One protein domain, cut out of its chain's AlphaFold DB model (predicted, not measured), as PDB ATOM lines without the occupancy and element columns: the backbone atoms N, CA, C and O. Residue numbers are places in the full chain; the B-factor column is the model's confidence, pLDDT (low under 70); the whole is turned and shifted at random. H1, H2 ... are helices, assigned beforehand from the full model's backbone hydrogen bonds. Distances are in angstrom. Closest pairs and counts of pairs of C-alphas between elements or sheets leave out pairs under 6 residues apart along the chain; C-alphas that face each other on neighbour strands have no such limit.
ATOM      1  N   ARG A  80     168.600  89.154 157.878       94.19
ATOM      2  CA  ARG A  80     169.216  88.790 156.589       94.19
ATOM      3  C   ARG A  80     169.358  87.264 156.457       94.19
ATOM      4  O   ARG A  80     169.033  86.730 155.400       94.19
ATOM      5  N   ASP A  81     169.725  86.560 157.530       94.75
ATOM      6  CA  ASP A  81     169.818  85.094 157.586       94.75
ATOM      7  C   ASP A  81     168.442  84.405 157.458       94.75
ATOM      8  O   ASP A  81     168.312  83.429 156.711       94.75
ATOM      9  N   GLN A  82     167.390  84.932 158.100       93.62
ATOM     10  CA  GLN A  82     166.013  84.430 157.945       93.62
ATOM     11  C   GLN A  82     165.487  84.619 156.513       93.62
ATOM     12  O   GLN A  82     165.043  83.665 155.871       93.62
ATOM     13  N   ILE A  83     165.573  85.836 155.963       95.81
ATOM     14  CA  ILE A  83     165.077  86.119 154.604       95.81
ATOM     15  C   ILE A  83     165.897  85.419 153.515       95.81
ATOM     16  O   ILE A  83     165.362  85.103 152.452       95.81
ATOM     17  N   ASN A  84     167.174  85.127 153.783       96.38
ATOM     18  CA  ASN A  84     168.028  84.284 152.950       96.38
ATOM     19  C   ASN A  84     167.450  82.865 152.794       96.38
ATOM     20  O   ASN A  84     167.459  82.336 151.681       96.38
ATOM     21  N   ILE A  85     166.900  82.285 153.869       95.81
ATOM     22  CA  ILE A  85     166.215  80.982 153.836       95.81
ATOM     23  C   ILE A  85     164.907  81.090 153.042       95.81
ATOM     24  O   ILE A  85     164.700  80.310 152.116       95.81
ATOM     25  N   TYR A  86     164.064  82.092 153.321       95.94
ATOM     26  CA  TYR A  86     162.784  82.262 152.611       95.94
ATOM     27  C   TYR A  86     162.960  82.516 151.104       95.94
ATOM     28  O   TYR A  86     162.130  82.093 150.301       95.94
ATOM     29  N   ALA A  87     164.042  83.182 150.685       96.19
ATOM     30  CA  ALA A  87     164.370  83.328 149.269       96.19
ATOM     31  C   ALA A  87     164.802  81.994 148.642       96.19
ATOM     32  O   ALA A  87     164.349  81.659 147.548       96.19
ATOM     33  N   ASP A  88     165.631  81.212 149.337       95.19
ATOM     34  CA  ASP A  88     166.047  79.888 148.876       95.19
ATOM     35  C   ASP A  88     164.874  78.901 148.779       95.19
ATOM     36  O   ASP A  88     164.848  78.103 147.841       95.19
ATOM     37  N   GLU A  89     163.886  78.973 149.682       94.31
ATOM     38  CA  GLU A  89     162.652  78.173 149.618       94.31
ATOM     39  C   GLU A  89     161.951  78.338 148.258       94.31
ATOM     40  O   GLU A  89     161.731  77.349 147.554       94.31
ATOM     41  N   ILE A  90     161.641  79.573 147.844       94.38
ATOM     42  CA  ILE A  90     160.954  79.835 146.565       94.38
ATOM     43  C   ILE A  90     161.858  79.627 145.340       94.38
ATOM     44  O   ILE A  90     161.389  79.116 144.319       94.38
ATOM     45  N   ILE A  91     163.148  79.972 145.423       93.94
ATOM     46  CA  ILE A  91     164.106  79.787 144.318       93.94
ATOM     47  C   ILE A  91     164.258  78.297 143.977       93.94
ATOM     48  O   ILE A  91     164.213  77.932 142.799       93.94
ATOM     49  N   LYS A  92     164.336  77.426 144.990       92.44
ATOM     50  CA  LYS A  92     164.386  75.967 144.811       92.44
ATOM     51  C   LYS A  92     163.033  75.415 144.367       92.44
ATOM     52  O   LYS A  92     162.949  74.774 143.324       92.44
ATOM     53  N   LYS A  93     161.966  75.700 145.123       89.31
ATOM     54  CA  LYS A  93     160.651  75.051 144.973       89.31
ATOM     55  C   LYS A  93     159.872  75.466 143.723       89.31
ATOM     56  O   LYS A  93     159.203  74.623 143.132       89.31
ATOM     57  N   ASN A  94     159.927  76.741 143.335       88.62
ATOM     58  CA  ASN A  94     159.127  77.267 142.220       88.62
ATOM     59  C   ASN A  94     159.963  77.473 140.946       88.62
ATOM     60  O   ASN A  94     159.423  77.431 139.840       88.62
ATOM     61  N   TRP A  95     161.272  77.709 141.088       89.69
ATOM     62  CA  TRP A  95     162.139  78.164 139.996       89.69
ATOM     63  C   TRP A  95     163.315  77.223 139.673       89.69
ATOM     64  O   TRP A  95     164.058  77.505 138.728       89.69
ATOM     65  N   ASN A  96     163.434  76.087 140.374       88.94
ATOM     66  CA  ASN A  96     164.472  75.060 140.205       88.94
ATOM     67  C   ASN A  96     165.895  75.655 140.191       88.94
ATOM     68  O   ASN A  96     166.626  75.493 139.215       88.94
ATOM     69  N   ASP A  97     166.248  76.426 141.226       85.75
ATOM     70  CA  ASP A  97     167.534  77.139 141.356       85.75
ATOM     71  C   ASP A  97     167.862  78.065 140.162       85.75
ATOM     72  O   ASP A  97     169.015  78.360 139.850       85.75
ATOM     73  N   GLY A  98     166.822  78.549 139.476       83.12
ATOM     74  CA  GLY A  98     166.936  79.403 138.295       83.12
ATOM     75  C   GLY A  98     167.050  78.649 136.965       83.12
ATOM     76  O   GLY A  98     167.057  79.295 135.921       83.12
ATOM     77  N   ALA A  99     167.054  77.311 136.944       84.81
ATOM     78  CA  ALA A  99     167.103  76.535 135.698       84.81
ATOM     79  C   ALA A  99     165.901  76.807 134.763       84.81
ATOM     80  O   ALA A  99     166.018  76.701 133.544       84.81
ATOM     81  N   ASN A 100     164.754  77.216 135.323       83.25
ATOM     82  CA  ASN A 100     163.543  77.577 134.575       83.25
ATOM     83  C   ASN A 100     163.487  79.063 134.141       83.25
ATOM     84  O   ASN A 100     162.460  79.517 133.613       83.25
ATOM     85  N   LEU A 101     164.544  79.843 134.398       89.75
ATOM     86  CA  LEU A 101     164.571  81.295 134.223       89.75
ATOM     87  C   LEU A 101     164.841  81.689 132.761       89.75
ATOM     88  O   LEU A 101     165.963  81.624 132.267       89.75
ATOM     89  N   THR A 102     163.806  82.164 132.068       89.25
ATOM     90  CA  THR A 102     163.938  82.779 130.737       89.25
ATOM     91  C   THR A 102     163.927  84.304 130.832       89.25
ATOM     92  O   THR A 102     163.435  84.873 131.807       89.25
ATOM     93  N   LYS A 103     164.426  84.984 129.790       88.44
ATOM     94  CA  LYS A 103     164.543  86.451 129.742       88.44
ATOM     95  C   LYS A 103     163.236  87.178 130.090       88.44
ATOM     96  O   LYS A 103     163.246  88.112 130.885       88.44
ATOM     97  N   ASP A 104     162.111  86.729 129.534       87.44
ATOM     98  CA  ASP A 104     160.789  87.319 129.785       87.44
ATOM     99  C   ASP A 104     160.241  86.995 131.185       87.44
ATOM    100  O   ASP A 104     159.448  87.757 131.736       87.44
ATOM    101  N   LYS A 105     160.698  85.896 131.798       90.56
ATOM    102  CA  LYS A 105     160.339  85.512 133.168       90.56
ATOM    103  C   LYS A 105     161.159  86.235 134.241       90.56
ATOM    104  O   LYS A 105     160.708  86.271 135.381       90.56
ATOM    105  N   CYS A 106     162.307  86.845 133.918       91.81
ATOM    106  CA  CYS A 106     163.171  87.515 134.905       91.81
ATOM    107  C   CYS A 106     162.441  88.563 135.758       91.81
ATOM    108  O   CYS A 106     162.653  88.618 136.967       91.81
ATOM    109  N   ALA A 107     161.559  89.359 135.146       92.38
ATOM    110  CA  ALA A 107     160.754  90.353 135.858       92.38
ATOM    111  C   ALA A 107     159.792  89.702 136.865       92.38
ATOM    112  O   ALA A 107     159.707  90.136 138.011       92.38
ATOM    113  N   GLN A 108     159.094  88.644 136.440       92.31
ATOM    114  CA  GLN A 108     158.167  87.892 137.284       92.31
ATOM    115  C   GLN A 108     158.905  87.204 138.438       92.31
ATOM    116  O   GLN A 108     158.530  87.404 139.584       92.31
ATOM    117  N   PHE A 109     159.999  86.492 138.154       94.62
ATOM    118  CA  PHE A 109     160.867  85.874 139.160       94.62
ATOM    119  C   PHE A 109     161.330  86.873 140.230       94.62
ATOM    120  O   PHE A 109     161.157  86.635 141.422       94.62
ATOM    121  N   ALA A 110     161.873  88.021 139.816       94.88
ATOM    122  CA  ALA A 110     162.388  89.022 140.745       94.88
ATOM    123  C   ALA A 110     161.288  89.637 141.630       94.88
ATOM    124  O   ALA A 110     161.520  89.888 142.813       94.88
ATOM    125  N   ALA A 111     160.091  89.858 141.079       94.75
ATOM    126  CA  ALA A 111     158.942  90.333 141.844       94.75
ATOM    127  C   ALA A 111     158.396  89.253 142.799       94.75
ATOM    128  O   ALA A 111     158.151  89.549 143.968       94.75
ATOM    129  N   GLU A 112     158.262  88.005 142.336       94.31
ATOM    130  CA  GLU A 112     157.792  86.866 143.134       94.31
ATOM    131  C   GLU A 112     158.699  86.578 144.330       94.31
ATOM    132  O   GLU A 112     158.187  86.435 145.437       94.31
ATOM    133  N   VAL A 113     160.026  86.531 144.150       95.75
ATOM    134  CA  VAL A 113     160.966  86.237 145.249       95.75
ATOM    135  C   VAL A 113     160.872  87.298 146.348       95.75
ATOM    136  O   VAL A 113     160.722  86.952 147.518       95.75
ATOM    137  N   LEU A 114     160.886  88.589 145.995       96.25
ATOM    138  CA  LEU A 114     160.785  89.682 146.975       96.25
ATOM    139  C   LEU A 114     159.420  89.701 147.686       96.25
ATOM    140  O   LEU A 114     159.349  89.900 148.900       96.25
ATOM    141  N   MET A 115     158.330  89.457 146.951       95.25
ATOM    142  CA  MET A 115     156.985  89.378 147.531       95.25
ATOM    143  C   MET A 115     156.800  88.140 148.413       95.25
ATOM    144  O   MET A 115     156.161  88.239 149.462       95.25
ATOM    145  N   HIS A 116     157.376  86.997 148.043       95.06
ATOM    146  CA  HIS A 116     157.368  85.789 148.860       95.06
ATOM    147  C   HIS A 116     158.148  85.992 150.159       95.06
ATOM    148  O   HIS A 116     157.589  85.750 151.222       95.06
ATOM    149  N   VAL A 117     159.373  86.529 150.095       96.50
ATOM    150  CA  VAL A 117     160.173  86.872 151.283       96.50
ATOM    151  C   VAL A 117     159.396  87.800 152.221       96.50
ATOM    152  O   VAL A 117     159.309  87.515 153.414       96.50
ATOM    153  N   ARG A 118     158.763  88.864 151.698       95.19
ATOM    154  CA  ARG A 118     157.923  89.769 152.507       95.19
ATOM    155  C   ARG A 118     156.779  89.018 153.190       95.19
ATOM    156  O   ARG A 118     156.524  89.230 154.370       95.19
ATOM    157  N   THR A 119     156.079  88.175 152.437       94.62
ATOM    158  CA  THR A 119     154.875  87.474 152.910       94.62
ATOM    159  C   THR A 119     155.231  86.401 153.940       94.62
ATOM    160  O   THR A 119     154.573  86.302 154.970       94.62
ATOM    161  N   ARG A 120     156.305  85.636 153.705       94.88
ATOM    162  CA  ARG A 120     156.789  84.581 154.602       94.88
ATOM    163  C   ARG A 120     157.346  85.145 155.908       94.88
ATOM    164  O   ARG A 120     157.054  84.584 156.957       94.88
ATOM    165  N   PHE A 121     158.065  86.269 155.847       95.25
ATOM    166  CA  PHE A 121     158.551  86.981 157.031       95.25
ATOM    167  C   PHE A 121     157.396  87.489 157.901       95.25
ATOM    168  O   PHE A 121     157.338  87.147 159.076       95.25
ATOM    169  N   TYR A 122     156.440  88.245 157.347       94.38
ATOM    170  CA  TYR A 122     155.340  88.763 158.169       94.38
ATOM    171  C   TYR A 122     154.417  87.653 158.699       94.38
ATOM    172  O   TYR A 122     153.975  87.752 159.837       94.38
ATOM    173  N   ALA A 123     154.234  86.547 157.969       94.25
ATOM    174  CA  ALA A 123     153.546  85.366 158.502       94.25
ATOM    175  C   ALA A 123     154.287  84.720 159.696       94.25
ATOM    176  O   ALA A 123     153.642  84.280 160.640       94.25
ATOM    177  N   HIS A 124     155.626  84.695 159.693       93.31
ATOM    178  CA  HIS A 124     156.425  84.221 160.833       93.31
ATOM    179  C   HIS A 124     156.322  85.168 162.042       93.31
ATOM    180  O   HIS A 124     156.217  84.719 163.179       93.31
ATOM    181  N   ILE A 125     156.295  86.483 161.805       92.38
ATOM    182  CA  ILE A 125     156.045  87.498 162.842       92.38
ATOM    183  C   ILE A 125     154.641  87.320 163.451       92.38
ATOM    184  O   ILE A 125     154.506  87.307 164.672       92.38
ATOM    185  N   GLU A 126     153.608  87.093 162.631       92.12
ATOM    186  CA  GLU A 126     152.241  86.798 163.093       92.12
ATOM    187  C   GLU A 126     152.140  85.477 163.882       92.12
ATOM    188  O   GLU A 126     151.383  85.404 164.856       92.12
ATOM    189  N   GLU A 127     152.913  84.455 163.500       91.12
ATOM    190  CA  GLU A 127     153.033  83.166 164.198       91.12
ATOM    191  C   GLU A 127     153.708  83.333 165.571       91.12
ATOM    192  O   GLU A 127     153.155  82.898 166.584       91.12
ATOM    193  N   GLU A 128     154.826  84.062 165.650       88.75
ATOM    194  CA  GLU A 128     155.453  84.453 166.922       88.75
ATOM    195  C   GLU A 128     154.491  85.255 167.816       88.75
ATOM    196  O   GLU A 128     154.393  84.984 169.013       88.75
ATOM    197  N   ASP A 129     153.737  86.206 167.255       88.88
ATOM    198  CA  ASP A 129     152.765  87.001 168.013       88.88
ATOM    199  C   ASP A 129     151.554  86.168 168.455       88.88
ATOM    200  O   ASP A 129     150.946  86.459 169.488       88.88
ATOM    201  N   ALA A 130     151.169  85.127 167.712       90.44
ATOM    202  CA  ALA A 130     150.169  84.151 168.149       90.44
ATOM    203  C   ALA A 130     150.686  83.295 169.317       90.44
ATOM    204  O   ALA A 130     149.979  83.154 170.316       90.44
ATOM    205  N   ILE A 131     151.926  82.801 169.240       90.12
ATOM    206  CA  ILE A 131     152.572  82.015 170.306       90.12
ATOM    207  C   ILE A 131     152.770  82.860 171.570       90.12
ATOM    208  O   ILE A 131     152.480  82.387 172.668       90.12
ATOM    209  N   ALA A 132     153.196  84.121 171.441       88.69
ATOM    210  CA  ALA A 132     153.352  85.041 172.566       88.69
ATOM    211  C   ALA A 132     152.015  85.277 173.287       88.69
ATOM    212  O   ALA A 132     151.920  85.050 174.494       88.69
ATOM    213  N   ARG A 133     150.952  85.613 172.535       89.69
ATOM    214  CA  ARG A 133     149.585  85.768 173.068       89.69
ATOM    215  C   ARG A 133     149.067  84.493 173.740       89.69
ATOM    216  O   ARG A 133     148.521  84.581 174.834       89.69
ATOM    217  N   ALA A 134     149.253  83.327 173.119       90.94
ATOM    218  CA  ALA A 134     148.836  82.041 173.684       90.94
ATOM    219  C   ALA A 134     149.601  81.682 174.973       90.94
ATOM    220  O   ALA A 134     149.045  81.049 175.866       90.94
ATOM    221  N   SER A 135     150.854  82.129 175.084       90.81
ATOM    222  CA  SER A 135     151.731  81.903 176.240       90.81
ATOM    223  C   SER A 135     151.590  82.972 177.337       90.81
ATOM    224  O   SER A 135     152.320  82.931 178.324       90.81
ATOM    225  N   GLY A 136     150.712  83.970 177.159       83.69
ATOM    226  CA  GLY A 136     150.579  85.124 178.062       83.69
ATOM    227  C   GLY A 136     151.797  86.061 178.093       83.69
ATOM    228  O   GLY A 136     151.886  86.926 178.962       83.69
ATOM    229  N   VAL A 137     152.737  85.908 177.156       85.06
ATOM    230  CA  VAL A 137     153.946  86.731 177.049       85.06
ATOM    231  C   VAL A 137     153.618  88.000 176.265       85.06
ATOM    232  O   VAL A 137     152.974  87.952 175.215       85.06
ATOM    233  N   ALA A 138     154.071  89.151 176.762       78.94
ATOM    234  CA  ALA A 138     153.889  90.421 176.069       78.94
ATOM    235  C   ALA A 138     154.557  90.392 174.684       78.94
ATOM    236  O   ALA A 138     155.726  90.021 174.558       78.94
ATOM    237  N   ILE A 139     153.822  90.821 173.653       81.69
ATOM    238  CA  ILE A 139     154.353  90.988 172.295       81.69
ATOM    239  C   ILE A 139     155.572  91.915 172.349       81.69
ATOM    240  O   ILE A 139     155.488  93.048 172.830       81.69
ATOM    241  N   LYS A 140     156.709  91.431 171.843       75.88
ATOM    242  CA  LYS A 140     157.966  92.182 171.777       75.88
ATOM    243  C   LYS A 140     157.820  93.312 170.755       75.88
ATOM    244  O   LYS A 140     158.021  93.086 169.570       75.88
ATOM    245  N   SER A 141     157.497  94.530 171.175       72.88
ATOM    246  CA  SER A 141     157.563  95.684 170.274       72.88
ATOM    247  C   SER A 141     159.016  96.018 169.920       72.88
ATOM    248  O   SER A 141     159.901  95.994 170.779       72.88
ATOM    249  N   ASP A 142     159.274  96.363 168.656       76.81
ATOM    250  CA  ASP A 142     160.519  97.050 168.306       76.81
ATOM    251  C   ASP A 142     160.518  98.429 168.990       76.81
ATOM    252  O   ASP A 142     159.569  99.207 168.856       76.81
ATOM    253  N   SER A 143     161.576  98.727 169.745       70.75
ATOM    254  CA  SER A 143     161.790 100.047 170.344       70.75
ATOM    255  C   SER A 143     162.245 101.036 169.266       70.75
ATOM    256  O   SER A 143     163.027 100.664 168.395       70.75
ATOM    257  N   ALA A 144     161.776 102.288 169.334       65.81
ATOM    258  CA  ALA A 144     161.982 103.308 168.297       65.81
ATOM    259  C   ALA A 144     163.458 103.521 167.902       65.81
ATOM    260  O   ALA A 144     163.757 103.762 166.739       65.81
ATOM    261  N   ASP A 145     164.358 103.383 168.871       62.62
ATOM    262  CA  ASP A 145     165.803 103.621 168.782       62.62
ATOM    263  C   ASP A 145     166.598 102.294 168.851       62.62
ATOM    264  O   ASP A 145     167.736 102.221 169.317       62.62
ATOM    265  N   ALA A 146     165.970 101.180 168.458       74.94
ATOM    266  CA  ALA A 146     166.637  99.908 168.183       74.94
ATOM    267  C   ALA A 146     166.694  99.654 166.665       74.94
ATOM    268  O   ALA A 146     165.818 100.125 165.936       74.94
ATOM    269  N   PRO A 147     167.655  98.850 166.169       80.25
ATOM    270  CA  PRO A 147     167.491  98.193 164.874       80.25
ATOM    271  C   PRO A 147     166.133  97.461 164.841       80.25
ATOM    272  O   PRO A 147     165.874  96.656 165.740       80.25
ATOM    273  N   PRO A 148     165.261  97.708 163.847       84.44
ATOM    274  CA  PRO A 148     163.960  97.047 163.776       84.44
ATOM    275  C   PRO A 148     164.151  95.547 163.534       84.44
ATOM    276  O   PRO A 148     164.828  95.165 162.580       84.44
ATOM    277  N   THR A 149     163.571  94.701 164.391       84.38
ATOM    278  CA  THR A 149     163.692  93.232 164.336       84.38
ATOM    279  C   THR A 149     162.441  92.528 163.818       84.38
ATOM    280  O   THR A 149     162.548  91.425 163.292       84.38
ATOM    281  N   ARG A 150     161.264  93.158 163.909       87.62
ATOM    282  CA  ARG A 150     159.967  92.619 163.449       87.62
ATOM    283  C   ARG A 150     159.470  93.266 162.158       87.62
ATOM    284  O   ARG A 150     158.353  93.007 161.716       87.62
ATOM    285  N   LYS A 151     160.296  94.115 161.543       90.56
ATOM    286  CA  LYS A 151     160.001  94.845 160.308       90.56
ATOM    287  C   LYS A 151     161.125  94.680 159.299       90.56
ATOM    288  O   LYS A 151     162.303  94.719 159.637       90.56
ATOM    289  N   LEU A 152     160.749  94.554 158.033       93.06
ATOM    290  CA  LEU A 152     161.690  94.558 156.918       93.06
ATOM    291  C   LEU A 152     162.027  96.001 156.536       93.06
ATOM    292  O   LEU A 152     161.119  96.808 156.374       93.06
ATOM    293  N   ILE A 153     163.309  96.308 156.334       94.62
ATOM    294  CA  ILE A 153     163.788  97.593 155.791       94.62
ATOM    295  C   ILE A 153     164.140  97.484 154.298       94.62
ATOM    296  O   ILE A 153     164.315  96.381 153.768       94.62
ATOM    297  N   LEU A 154     164.270  98.625 153.608       95.25
ATOM    298  CA  LEU A 154     164.673  98.672 152.194       95.25
ATOM    299  C   LEU A 154     165.993  97.938 151.937       95.25
ATOM    300  O   LEU A 154     166.126  97.243 150.930       95.25
ATOM    301  N   GLU A 155     166.951  98.071 152.853       95.12
ATOM    302  CA  GLU A 155     168.261  97.436 152.755       95.12
ATOM    303  C   GLU A 155     168.201  95.900 152.772       95.12
ATOM    304  O   GLU A 155     168.902  95.251 152.003       95.12
ATOM    305  N   ASN A 156     167.303  95.301 153.556       95.12
ATOM    306  CA  ASN A 156     167.157  93.843 153.636       95.12
ATOM    307  C   ASN A 156     166.618  93.260 152.317       95.12
ATOM    308  O   ASN A 156     167.097  92.234 151.829       95.12
ATOM    309  N   MET A 157     165.688  93.967 151.669       95.81
ATOM    310  CA  MET A 157     165.215  93.611 150.325       95.81
ATOM    311  C   MET A 157     166.256  93.904 149.237       95.81
ATOM    312  O   MET A 157     166.365  93.143 148.274       95.81
ATOM    313  N   LYS A 158     167.072  94.955 149.405       95.94
ATOM    314  CA  LYS A 158     168.240  95.220 148.552       95.94
ATOM    315  C   LYS A 158     169.257  94.082 148.641       95.94
ATOM    316  O   LYS A 158     169.720  93.608 147.609       95.94
ATOM    317  N   TRP A 159     169.550  93.602 149.848       96.25
ATOM    318  CA  TRP A 159     170.466  92.491 150.097       96.25
ATOM    319  C   TRP A 159     169.976  91.203 149.422       96.25
ATOM    320  O   TRP A 159     170.761  90.547 148.738       96.25
ATOM    321  N   ILE A 160     168.678  90.880 149.511       97.00
ATOM    322  CA  ILE A 160     168.090  89.746 148.774       97.00
ATOM    323  C   ILE A 160     168.177  89.939 147.258       97.00
ATOM    324  O   ILE A 160     168.533  88.998 146.542       97.00
ATOM    325  N   PHE A 161     167.912  91.146 146.751       96.50
ATOM    326  CA  PHE A 161     168.091  91.416 145.329       96.50
ATOM    327  C   PHE A 161     169.546  91.197 144.893       96.50
ATOM    328  O   PHE A 161     169.783  90.449 143.947       96.50
ATOM    329  N   ASP A 162     170.515  91.789 145.593       96.31
ATOM    330  CA  ASP A 162     171.932  91.736 145.229       96.31
ATOM    331  C   ASP A 162     172.564  90.337 145.386       96.31
ATOM    332  O   ASP A 162     173.401  89.974 144.560       96.31
ATOM    333  N   ASN A 163     172.151  89.537 146.382       96.00
ATOM    334  CA  ASN A 163     172.757  88.229 146.684       96.00
ATOM    335  C   ASN A 163     172.025  87.018 146.079       96.00
ATOM    336  O   ASN A 163     172.667  86.002 145.824       96.00
ATOM    337  N   LYS A 164     170.704  87.085 145.852       95.06
ATOM    338  CA  LYS A 164     169.908  85.938 145.357       95.06
ATOM    339  C   LYS A 164     169.384  86.140 143.943       95.06
ATOM    340  O   LYS A 164     169.553  85.278 143.086       95.06
ATOM    341  N   ILE A 165     168.757  87.285 143.681       94.94
ATOM    342  CA  ILE A 165     168.051  87.524 142.414       94.94
ATOM    343  C   ILE A 165     169.047  87.908 141.316       94.94
ATOM    344  O   ILE A 165     169.070  87.306 140.244       94.94
ATOM    345  N   LYS A 166     169.918  88.877 141.607       94.44
ATOM    346  CA  LYS A 166     170.875  89.475 140.675       94.44
ATOM    347  C   LYS A 166     171.873  88.478 140.067       94.44
ATOM    348  O   LYS A 166     172.050  88.568 138.853       94.44
ATOM    349  N   PRO A 167     172.482  87.514 140.793       93.62
ATOM    350  CA  PRO A 167     173.383  86.535 140.172       93.62
ATOM    351  C   PRO A 167     172.705  85.691 139.083       93.62
ATOM    352  O   PRO A 167     173.323  85.400 138.058       93.62
ATOM    353  N   LEU A 168     171.422  85.363 139.278       92.06
ATOM    354  CA  LEU A 168     170.610  84.580 138.345       92.06
ATOM    355  C   LEU A 168     170.069  85.444 137.188       92.06
ATOM    356  O   LEU A 168     170.118  85.039 136.029       92.06
ATOM    357  N   THR A 169     169.586  86.661 137.465       92.69
ATOM    358  CA  THR A 169     168.944  87.511 136.446       92.69
ATOM    359  C   THR A 169     169.912  88.353 135.616       92.69
ATOM    360  O   THR A 169     169.624  88.608 134.449       92.69
ATOM    361  N   GLN A 170     171.049  88.803 136.169       90.12
ATOM    362  CA  GLN A 170     171.925  89.814 135.542       90.12
ATOM    363  C   GLN A 170     172.518  89.369 134.191       90.12
ATOM    364  O   GLN A 170     172.883  90.222 133.376       90.12
ATOM    365  N   GLN A 171     172.591  88.059 133.941       87.44
ATOM    366  CA  GLN A 171     173.019  87.485 132.659       87.44
ATOM    367  C   GLN A 171     171.964  87.653 131.546       87.44
ATOM    368  O   GLN A 171     172.307  87.675 130.367       87.44
ATOM    369  N   LEU A 172     170.686  87.798 131.916       89.19
ATOM    370  CA  LEU A 172     169.534  87.836 131.010       89.19
ATOM    371  C   LEU A 172     168.950  89.253 130.867       89.19
ATOM    372  O   LEU A 172     168.682  89.711 129.751       89.19
ATOM    373  N   VAL A 173     168.737  89.944 131.995       90.25
ATOM    374  CA  VAL A 173     168.106  91.272 132.087       90.25
ATOM    375  C   VAL A 173     168.672  92.044 133.289       90.25
ATOM    376  O   VAL A 173     168.854  91.482 134.366       90.25
ATOM    377  N   LYS A 174     168.915  93.355 133.131       89.12
ATOM    378  CA  LYS A 174     169.340  94.256 134.229       89.12
ATOM    379  C   LYS A 174     168.229  95.183 134.734       89.12
ATOM    380  O   LYS A 174     168.180  95.483 135.922       89.12
ATOM    381  N   GLU A 175     167.334  95.611 133.848       92.75
ATOM    382  CA  GLU A 175     166.177  96.455 134.161       92.75
ATOM    383  C   GLU A 175     164.903  95.627 133.970       92.75
ATOM    384  O   GLU A 175     164.596  95.219 132.853       92.75
ATOM    385  N   MET A 176     164.200  95.319 135.061       93.38
ATOM    386  CA  MET A 176     163.105  94.335 135.063       93.38
ATOM    387  C   MET A 176     161.894  94.729 135.917       93.38
ATOM    388  O   MET A 176     160.861  94.072 135.840       93.38
ATOM    389  N   PHE A 177     161.982  95.818 136.682       94.69
ATOM    390  CA  PHE A 177     160.879  96.311 137.504       94.69
ATOM    391  C   PHE A 177     160.125  97.446 136.802       94.69
ATOM    392  O   PHE A 177     160.744  98.354 136.250       94.69
ATOM    393  N   LEU A 178     158.793  97.412 136.872       93.38
ATOM    394  CA  LEU A 178     157.903  98.526 136.525       93.38
ATOM    395  C   LEU A 178     157.447  99.204 137.825       93.38
ATOM    396  O   LEU A 178     157.175  98.504 138.800       93.38
ATOM    397  N   CYS A 179     157.378 100.536 137.866       94.56
ATOM    398  CA  CYS A 179     157.070 101.275 139.098       94.56
ATOM    399  C   CYS A 179     155.581 101.199 139.468       94.56
ATOM    400  O   CYS A 179     154.728 101.564 138.667       94.56
ATOM    401  N   ASN A 180     155.278 100.802 140.709       90.38
ATOM    402  CA  ASN A 180     153.910 100.503 141.150       90.38
ATOM    403  C   ASN A 180     152.965 101.720 141.155       90.38
ATOM    404  O   ASN A 180     151.751 101.555 141.137       90.38
ATOM    405  N   GLY A 181     153.517 102.938 141.214       86.88
ATOM    406  CA  GLY A 181     152.756 104.191 141.234       86.88
ATOM    407  C   GLY A 181     152.526 104.837 139.862       86.88
ATOM    408  O   GLY A 181     151.927 105.908 139.803       86.88
ATOM    409  N   CYS A 182     153.014 104.239 138.769       89.56
ATOM    410  CA  CYS A 182     152.980 104.836 137.431       89.56
ATOM    411  C   CYS A 182     152.178 103.982 136.433       89.56
ATOM    412  O   CYS A 182     152.751 103.279 135.601       89.56
ATOM    413  N   GLU A 183     150.853 104.120 136.461       76.94
ATOM    414  CA  GLU A 183     149.880 103.329 135.682       76.94
ATOM    415  C   GLU A 183     150.143 103.284 134.161       76.94
ATOM    416  O   GLU A 183     149.854 102.281 133.515       76.94
ATOM    417  N   ASN A 184     150.734 104.343 133.592       74.00
ATOM    418  CA  ASN A 184     151.005 104.483 132.154       74.00
ATOM    419  C   ASN A 184     152.504 104.422 131.776       74.00
ATOM    420  O   ASN A 184     152.861 104.728 130.638       74.00
ATOM    421  N   ASN A 185     153.409 104.071 132.700       78.31
ATOM    422  CA  ASN A 185     154.855 104.090 132.439       78.31
ATOM    423  C   ASN A 185     155.399 102.693 132.091       78.31
ATOM    424  O   ASN A 185     155.660 101.874 132.969       78.31
ATOM    425  N   SER A 186     155.650 102.447 130.804       82.12
ATOM    426  CA  SER A 186     156.256 101.203 130.307       82.12
ATOM    427  C   SER A 186     157.777 101.111 130.486       82.12
ATOM    428  O   SER A 186     158.388 100.129 130.053       82.12
ATOM    429  N   ARG A 187     158.418 102.106 131.116       89.56
ATOM    430  CA  ARG A 187     159.855 102.067 131.399       89.56
ATOM    431  C   ARG A 187     160.166 101.021 132.467       89.56
ATOM    432  O   ARG A 187     159.699 101.111 133.599       89.56
ATOM    433  N   TYR A 188     161.042 100.086 132.114       92.06
ATOM    434  CA  TYR A 188     161.689  99.194 133.067       92.06
ATOM    435  C   TYR A 188     162.836  99.904 133.796       92.06
ATOM    436  O   TYR A 188     163.504 100.778 133.243       92.06
ATOM    437  N   TYR A 189     163.063  99.499 135.043       94.31
ATOM    438  CA  TYR A 189     164.105 100.010 135.929       94.31
ATOM    439  C   TYR A 189     164.869  98.839 136.572       94.31
ATOM    440  O   TYR A 189     164.329  97.740 136.758       94.31
ATOM    441  N   GLY A 190     166.128  99.071 136.950       95.19
ATOM    442  CA  GLY A 190     166.822  98.232 137.937       95.19
ATOM    443  C   GLY A 190     166.248  98.436 139.348       95.19
ATOM    444  O   GLY A 190     165.544  99.419 139.587       95.19
ATOM    445  N   PHE A 191     166.554  97.534 140.289       96.00
ATOM    446  CA  PHE A 191     165.985  97.550 141.649       96.00
ATOM    447  C   PHE A 191     166.149  98.904 142.364       96.00
ATOM    448  O   PHE A 191     165.167  99.525 142.762       96.00
ATOM    449  N   GLU A 192     167.376  99.421 142.458       95.38
ATOM    450  CA  GLU A 192     167.622 100.720 143.102       95.38
ATOM    451  C   GLU A 192     166.921 101.869 142.361       95.38
ATOM    452  O   GLU A 192     166.386 102.779 142.989       95.38
ATOM    453  N   GLY A 193     166.847 101.793 141.028       95.19
ATOM    454  CA  GLY A 193     166.182 102.793 140.191       95.19
ATOM    455  C   GLY A 193     164.666 102.852 140.395       95.19
ATOM    456  O   GLY A 193     164.110 103.948 140.406       95.19
ATOM    457  N   VAL A 194     163.991 101.712 140.603       95.31
ATOM    458  CA  VAL A 194     162.548 101.711 140.912       95.31
ATOM    459  C   VAL A 194     162.278 102.210 142.333       95.31
ATOM    460  O   VAL A 194     161.336 102.975 142.524       95.31
ATOM    461  N   VAL A 195     163.133 101.875 143.310       96.31
ATOM    462  CA  VAL A 195     163.034 102.394 144.689       96.31
ATOM    463  C   VAL A 195     163.235 103.915 144.712       96.31
ATOM    464  O   VAL A 195     162.392 104.633 145.246       96.31
ATOM    465  N   GLN A 196     164.290 104.424 144.063       95.31
ATOM    466  CA  GLN A 196     164.559 105.862 143.937       95.31
ATOM    467  C   GLN A 196     163.434 106.605 143.212       95.31
ATOM    468  O   GLN A 196     163.009 107.667 143.662       95.31
ATOM    469  N   HIS A 197     162.913 106.051 142.113       94.38
ATOM    470  CA  HIS A 197     161.792 106.651 141.392       94.38
ATOM    471  C   HIS A 197     160.517 106.694 142.248       94.38
ATOM    472  O   HIS A 197     159.835 107.721 142.256       94.38
ATOM    473  N   TYR A 198     160.222 105.622 142.991       94.62
ATOM    474  CA  TYR A 198     159.056 105.532 143.868       94.62
ATOM    475  C   TYR A 198     159.138 106.519 145.041       94.62
ATOM    476  O   TYR A 198     158.186 107.261 145.277       94.62
ATOM    477  N   ALA A 199     160.292 106.626 145.701       94.12
ATOM    478  CA  ALA A 199     160.521 107.615 146.756       94.12
ATOM    479  C   ALA A 199     160.520 109.071 146.232       94.12
ATOM    480  O   ALA A 199     160.031 109.988 146.885       94.12
ATOM    481  N   ALA A 200     160.994 109.307 145.004       92.25
ATOM    482  CA  ALA A 200     161.003 110.642 144.402       92.25
ATOM    483  C   ALA A 200     159.642 111.108 143.840       92.25
ATOM    484  O   ALA A 200     159.531 112.272 143.435       92.25
ATOM    485  N   LYS A 201     158.634 110.224 143.721       92.56
ATOM    486  CA  LYS A 201     157.361 110.522 143.023       92.56
ATOM    487  C   LYS A 201     156.075 110.030 143.688       92.56
ATOM    488  O   LYS A 201     155.030 110.603 143.397       92.56
ATOM    489  N   HIS A 202     156.126 109.008 144.539       91.94
ATOM    490  CA  HIS A 202     154.930 108.294 145.007       91.94
ATOM    491  C   HIS A 202     154.841 108.117 146.528       91.94
ATOM    492  O   HIS A 202     153.752 107.864 147.034       91.94
ATOM    493  N   THR A 203     155.937 108.276 147.276       90.81
ATOM    494  CA  THR A 203     155.905 108.267 148.746       90.81
ATOM    495  C   THR A 203     157.058 109.065 149.345       90.81
ATOM    496  O   THR A 203     158.184 108.968 148.873       90.81
ATOM    497  N   THR A 204     156.804 109.811 150.421       89.06
ATOM    498  CA  THR A 204     157.861 110.442 151.230       89.06
ATOM    499  C   THR A 204     158.355 109.548 152.369       89.06
ATOM    500  O   THR A 204     159.324 109.904 153.026       89.06
ATOM    501  N   ALA A 205     157.715 108.399 152.622       90.62
ATOM    502  CA  ALA A 205     158.038 107.521 153.756       90.62
ATOM    503  C   ALA A 205     159.394 106.798 153.622       90.62
ATOM    504  O   ALA A 205     159.891 106.240 154.592       90.62
ATOM    505  N   LEU A 206     159.986 106.810 152.424       90.50
ATOM    506  CA  LEU A 206     161.298 106.220 152.138       90.50
ATOM    507  C   LEU A 206     162.434 107.258 152.152       90.50
ATOM    508  O   LEU A 206     163.584 106.907 151.897       90.50
ATOM    509  N   SER A 207     162.119 108.523 152.438       88.62
ATOM    510  CA  SER A 207     163.055 109.649 152.424       88.62
ATOM    511  C   SER A 207     163.345 110.115 153.850       88.62
ATOM    512  O   SER A 207     162.430 110.204 154.665       88.62
ATOM    513  N   SER A 208     164.593 110.488 154.149       85.88
ATOM    514  CA  SER A 208     164.963 111.072 155.448       85.88
ATOM    515  C   SER A 208     165.755 112.362 155.257       85.88
ATOM    516  O   SER A 208     166.781 112.387 154.576       85.88
ATOM    517  N   GLY A 209     165.255 113.465 155.820       87.94
ATOM    518  CA  GLY A 209     165.836 114.797 155.645       87.94
ATOM    519  C   GLY A 209     165.960 115.191 154.168       87.94
ATOM    520  O   GLY A 209     164.958 115.365 153.479       87.94
ATOM    521  N   ASN A 210     167.200 115.327 153.689       85.31
ATOM    522  CA  ASN A 210     167.516 115.635 152.287       85.31
ATOM    523  C   ASN A 210     167.754 114.377 151.422       85.31
ATOM    524  O   ASN A 210     167.988 114.498 150.219       85.31
ATOM    525  N   VAL A 211     167.750 113.177 152.012       83.69
ATOM    526  CA  VAL A 211     168.079 111.918 151.332       83.69
ATOM    527  C   VAL A 211     166.817 111.323 150.708       83.69
ATOM    528  O   VAL A 211     165.869 110.989 151.414       83.69
ATOM    529  N   ILE A 212     166.820 111.172 149.379       85.06
ATOM    530  CA  ILE A 212     165.672 110.669 148.597       85.06
ATOM    531  C   ILE A 212     165.342 109.206 148.935       85.06
ATOM    532  O   ILE A 212     164.178 108.834 148.919       85.06
ATOM    533  N   VAL A 213     166.348 108.376 149.231       93.25
ATOM    534  CA  VAL A 213     166.161 106.993 149.698       93.25
ATOM    535  C   VAL A 213     167.028 106.762 150.926       93.25
ATOM    536  O   VAL A 213     168.250 106.668 150.823       93.25
ATOM    537  N   PHE A 214     166.392 106.662 152.087       93.25
ATOM    538  CA  PHE A 214     167.016 106.238 153.331       93.25
ATOM    539  C   PHE A 214     166.915 104.711 153.427       93.25
ATOM    540  O   PHE A 214     165.838 104.172 153.650       93.25
ATOM    541  N   TRP A 215     168.017 103.985 153.215       93.25
ATOM    542  CA  TRP A 215     167.981 102.515 153.113       93.25
ATOM    543  C   TRP A 215     167.586 101.799 154.415       93.25
ATOM    544  O   TRP A 215     167.006 100.714 154.356       93.25
ATOM    545  N   ARG A 216     167.795 102.447 155.571       91.38
ATOM    546  CA  ARG A 216     167.308 101.994 156.884       91.38
ATOM    547  C   ARG A 216     165.802 102.272 157.113       91.38
ATOM    548  O   ARG A 216     165.290 101.962 158.182       91.38
ATOM    549  N   ALA A 217     165.074 102.825 156.131       91.62
ATOM    550  CA  ALA A 217     163.615 102.982 156.183       91.62
ATOM    551  C   ALA A 217     162.872 101.644 156.027       91.62
ATOM    552  O   ALA A 217     163.332 100.732 155.335       91.62
ATOM    553  N   GLU A 218     161.681 101.563 156.619       93.00
ATOM    554  CA  GLU A 218     160.771 100.419 156.526       93.00
ATOM    555  C   GLU A 218     160.343 100.129 155.074       93.00
ATOM    556  O   GLU A 218     160.049 101.029 154.284       93.00
ATOM    557  N   TRP A 219     160.293  98.845 154.715       93.06
ATOM    558  CA  TRP A 219     159.808  98.387 153.420       93.06
ATOM    559  C   TRP A 219     158.300  98.651 153.308       93.06
ATOM    560  O   TRP A 219     157.531  98.151 154.135       93.06
ATOM    561  N   PRO A 220     157.841  99.381 152.276       91.81
ATOM    562  CA  PRO A 220     156.461  99.833 152.205       91.81
ATOM    563  C   PRO A 220     155.490  98.658 152.036       91.81
ATOM    564  O   PRO A 220     155.782  97.669 151.358       91.81
ATOM    565  N   GLU A 221     154.303  98.783 152.633       88.31
ATOM    566  CA  GLU A 221     153.244  97.767 152.571       88.31
ATOM    567  C   GLU A 221     152.906  97.389 151.118       88.31
ATOM    568  O   GLU A 221     152.886  96.212 150.753       88.31
ATOM    569  N   LYS A 222     152.734  98.414 150.276       88.81
ATOM    570  CA  LYS A 222     152.666  98.290 148.820       88.81
ATOM    571  C   LYS A 222     154.093  98.376 148.263       88.81
ATOM    572  O   LYS A 222     154.747  99.395 148.491       88.81
ATOM    573  N   PRO A 223     154.588  97.370 147.519       92.94
ATOM    574  CA  PRO A 223     155.945  97.396 146.971       92.94
ATOM    575  C   PRO A 223     156.156  98.592 146.019       92.94
ATOM    576  O   PRO A 223     155.202  99.037 145.374       92.94
ATOM    577  N   PRO A 224     157.398  99.090 145.862       93.31
ATOM    578  CA  PRO A 224     157.717 100.181 144.935       93.31
ATOM    579  C   PRO A 224     157.616  99.757 143.458       93.31
ATOM    580  O   PRO A 224     157.511 100.604 142.568       93.31
ATOM    581  N   PHE A 225     157.617  98.447 143.191       94.38
ATOM    582  CA  PHE A 225     157.425  97.830 141.878       94.38
ATOM    583  C   PHE A 225     156.075  97.101 141.783       94.38
ATOM    584  O   PHE A 225     155.544  96.649 142.795       94.38
ATOM    585  N   HIS A 226     155.516  96.952 140.579       91.44
ATOM    586  CA  HIS A 226     154.317  96.130 140.376       91.44
ATOM    587  C   HIS A 226     154.611  94.649 140.689       91.44
ATOM    588  O   HIS A 226     155.515  94.086 140.068       91.44
ATOM    589  N   PRO A 227     153.843  93.979 141.574       89.75
ATOM    590  CA  PRO A 227     154.107  92.588 141.960       89.75
ATOM    591  C   PRO A 227     153.882  91.590 140.812       89.75
ATOM    592  O   PRO A 227     154.521  90.548 140.778       89.75
ATOM    593  N   ASN A 228     153.022  91.929 139.843       87.44
ATOM    594  CA  ASN A 228     152.751  91.131 138.644       87.44
ATOM    595  C   ASN A 228     153.168  91.904 137.376       87.44
ATOM    596  O   ASN A 228     152.307  92.444 136.672       87.44
TER     597      ASN A 228
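AT A GLANCE: This is residues 80 to 228 of the 993 residues of an uncharacterized protein of Penicillium sp. 'occitanis' (UniProt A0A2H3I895). A splayed bundle of three helices, with H1 and H3 set on the first part of the long H2, which runs on past both; the short H4 and long loops lie beyond H3. The printed part has 149 residues with four named helices, H1 to H4 in chain order, and no named strand: all helix. H1, H2 and H3 go up and down, each against the one before. The whole is compact, radius of gyration of the C-alphas 16.4 A, spanning 50 by 41 by 24 A.

HOW THE PARTS SIT: H2, residues 103 to 134, touches H1, residues 80 to 98, with its residues 109 to 121 alone, the closest C-alphas being those of Tyr 86 and Val 117, 5.5 A; they form a helical hairpin at a steep tilt of 45 degrees. The hub is H3, residues 154 to 169; it forms a hairpin with H2, whose residues 106 to 114 alone touch it, closest C-alphas Cys 106 and Thr 169, 6.0 A. H1 and H3 touch at Arg 80 and Asn 156, their closest C-alphas, 6.2 A, at a shallow tilt of 28 degrees, the same way. H4, residues 191 to 201, only just touches H3, with 3 pairs of C-alphas within 8 A, the closest Phe 161 and Phe 191, 7.5 A; they too form a hairpin. H4 is apart from H1 and H2. Every O i to N i+4 pair is within hydrogen-bond range in H4, against 12 of 15 in H1, 26 of 28 in H2 and 9 of 12 in H3.

IN THESE COORDINATES: H2 measures 46.9 A, from C-alpha 103 at (164.543, 86.451, 129.742) to C-alpha 134 at (148.836, 82.041, 173.684). H1 measures 20.7 A, H3 19.8 A and H4 15.6 A. H1 has a kink of 86 degrees near residue 92.

THE WHOLE: The printed part has no cut. The links H2 to H3 and H3 to H4 are long. Residues 144 to 145 are under pLDDT 70.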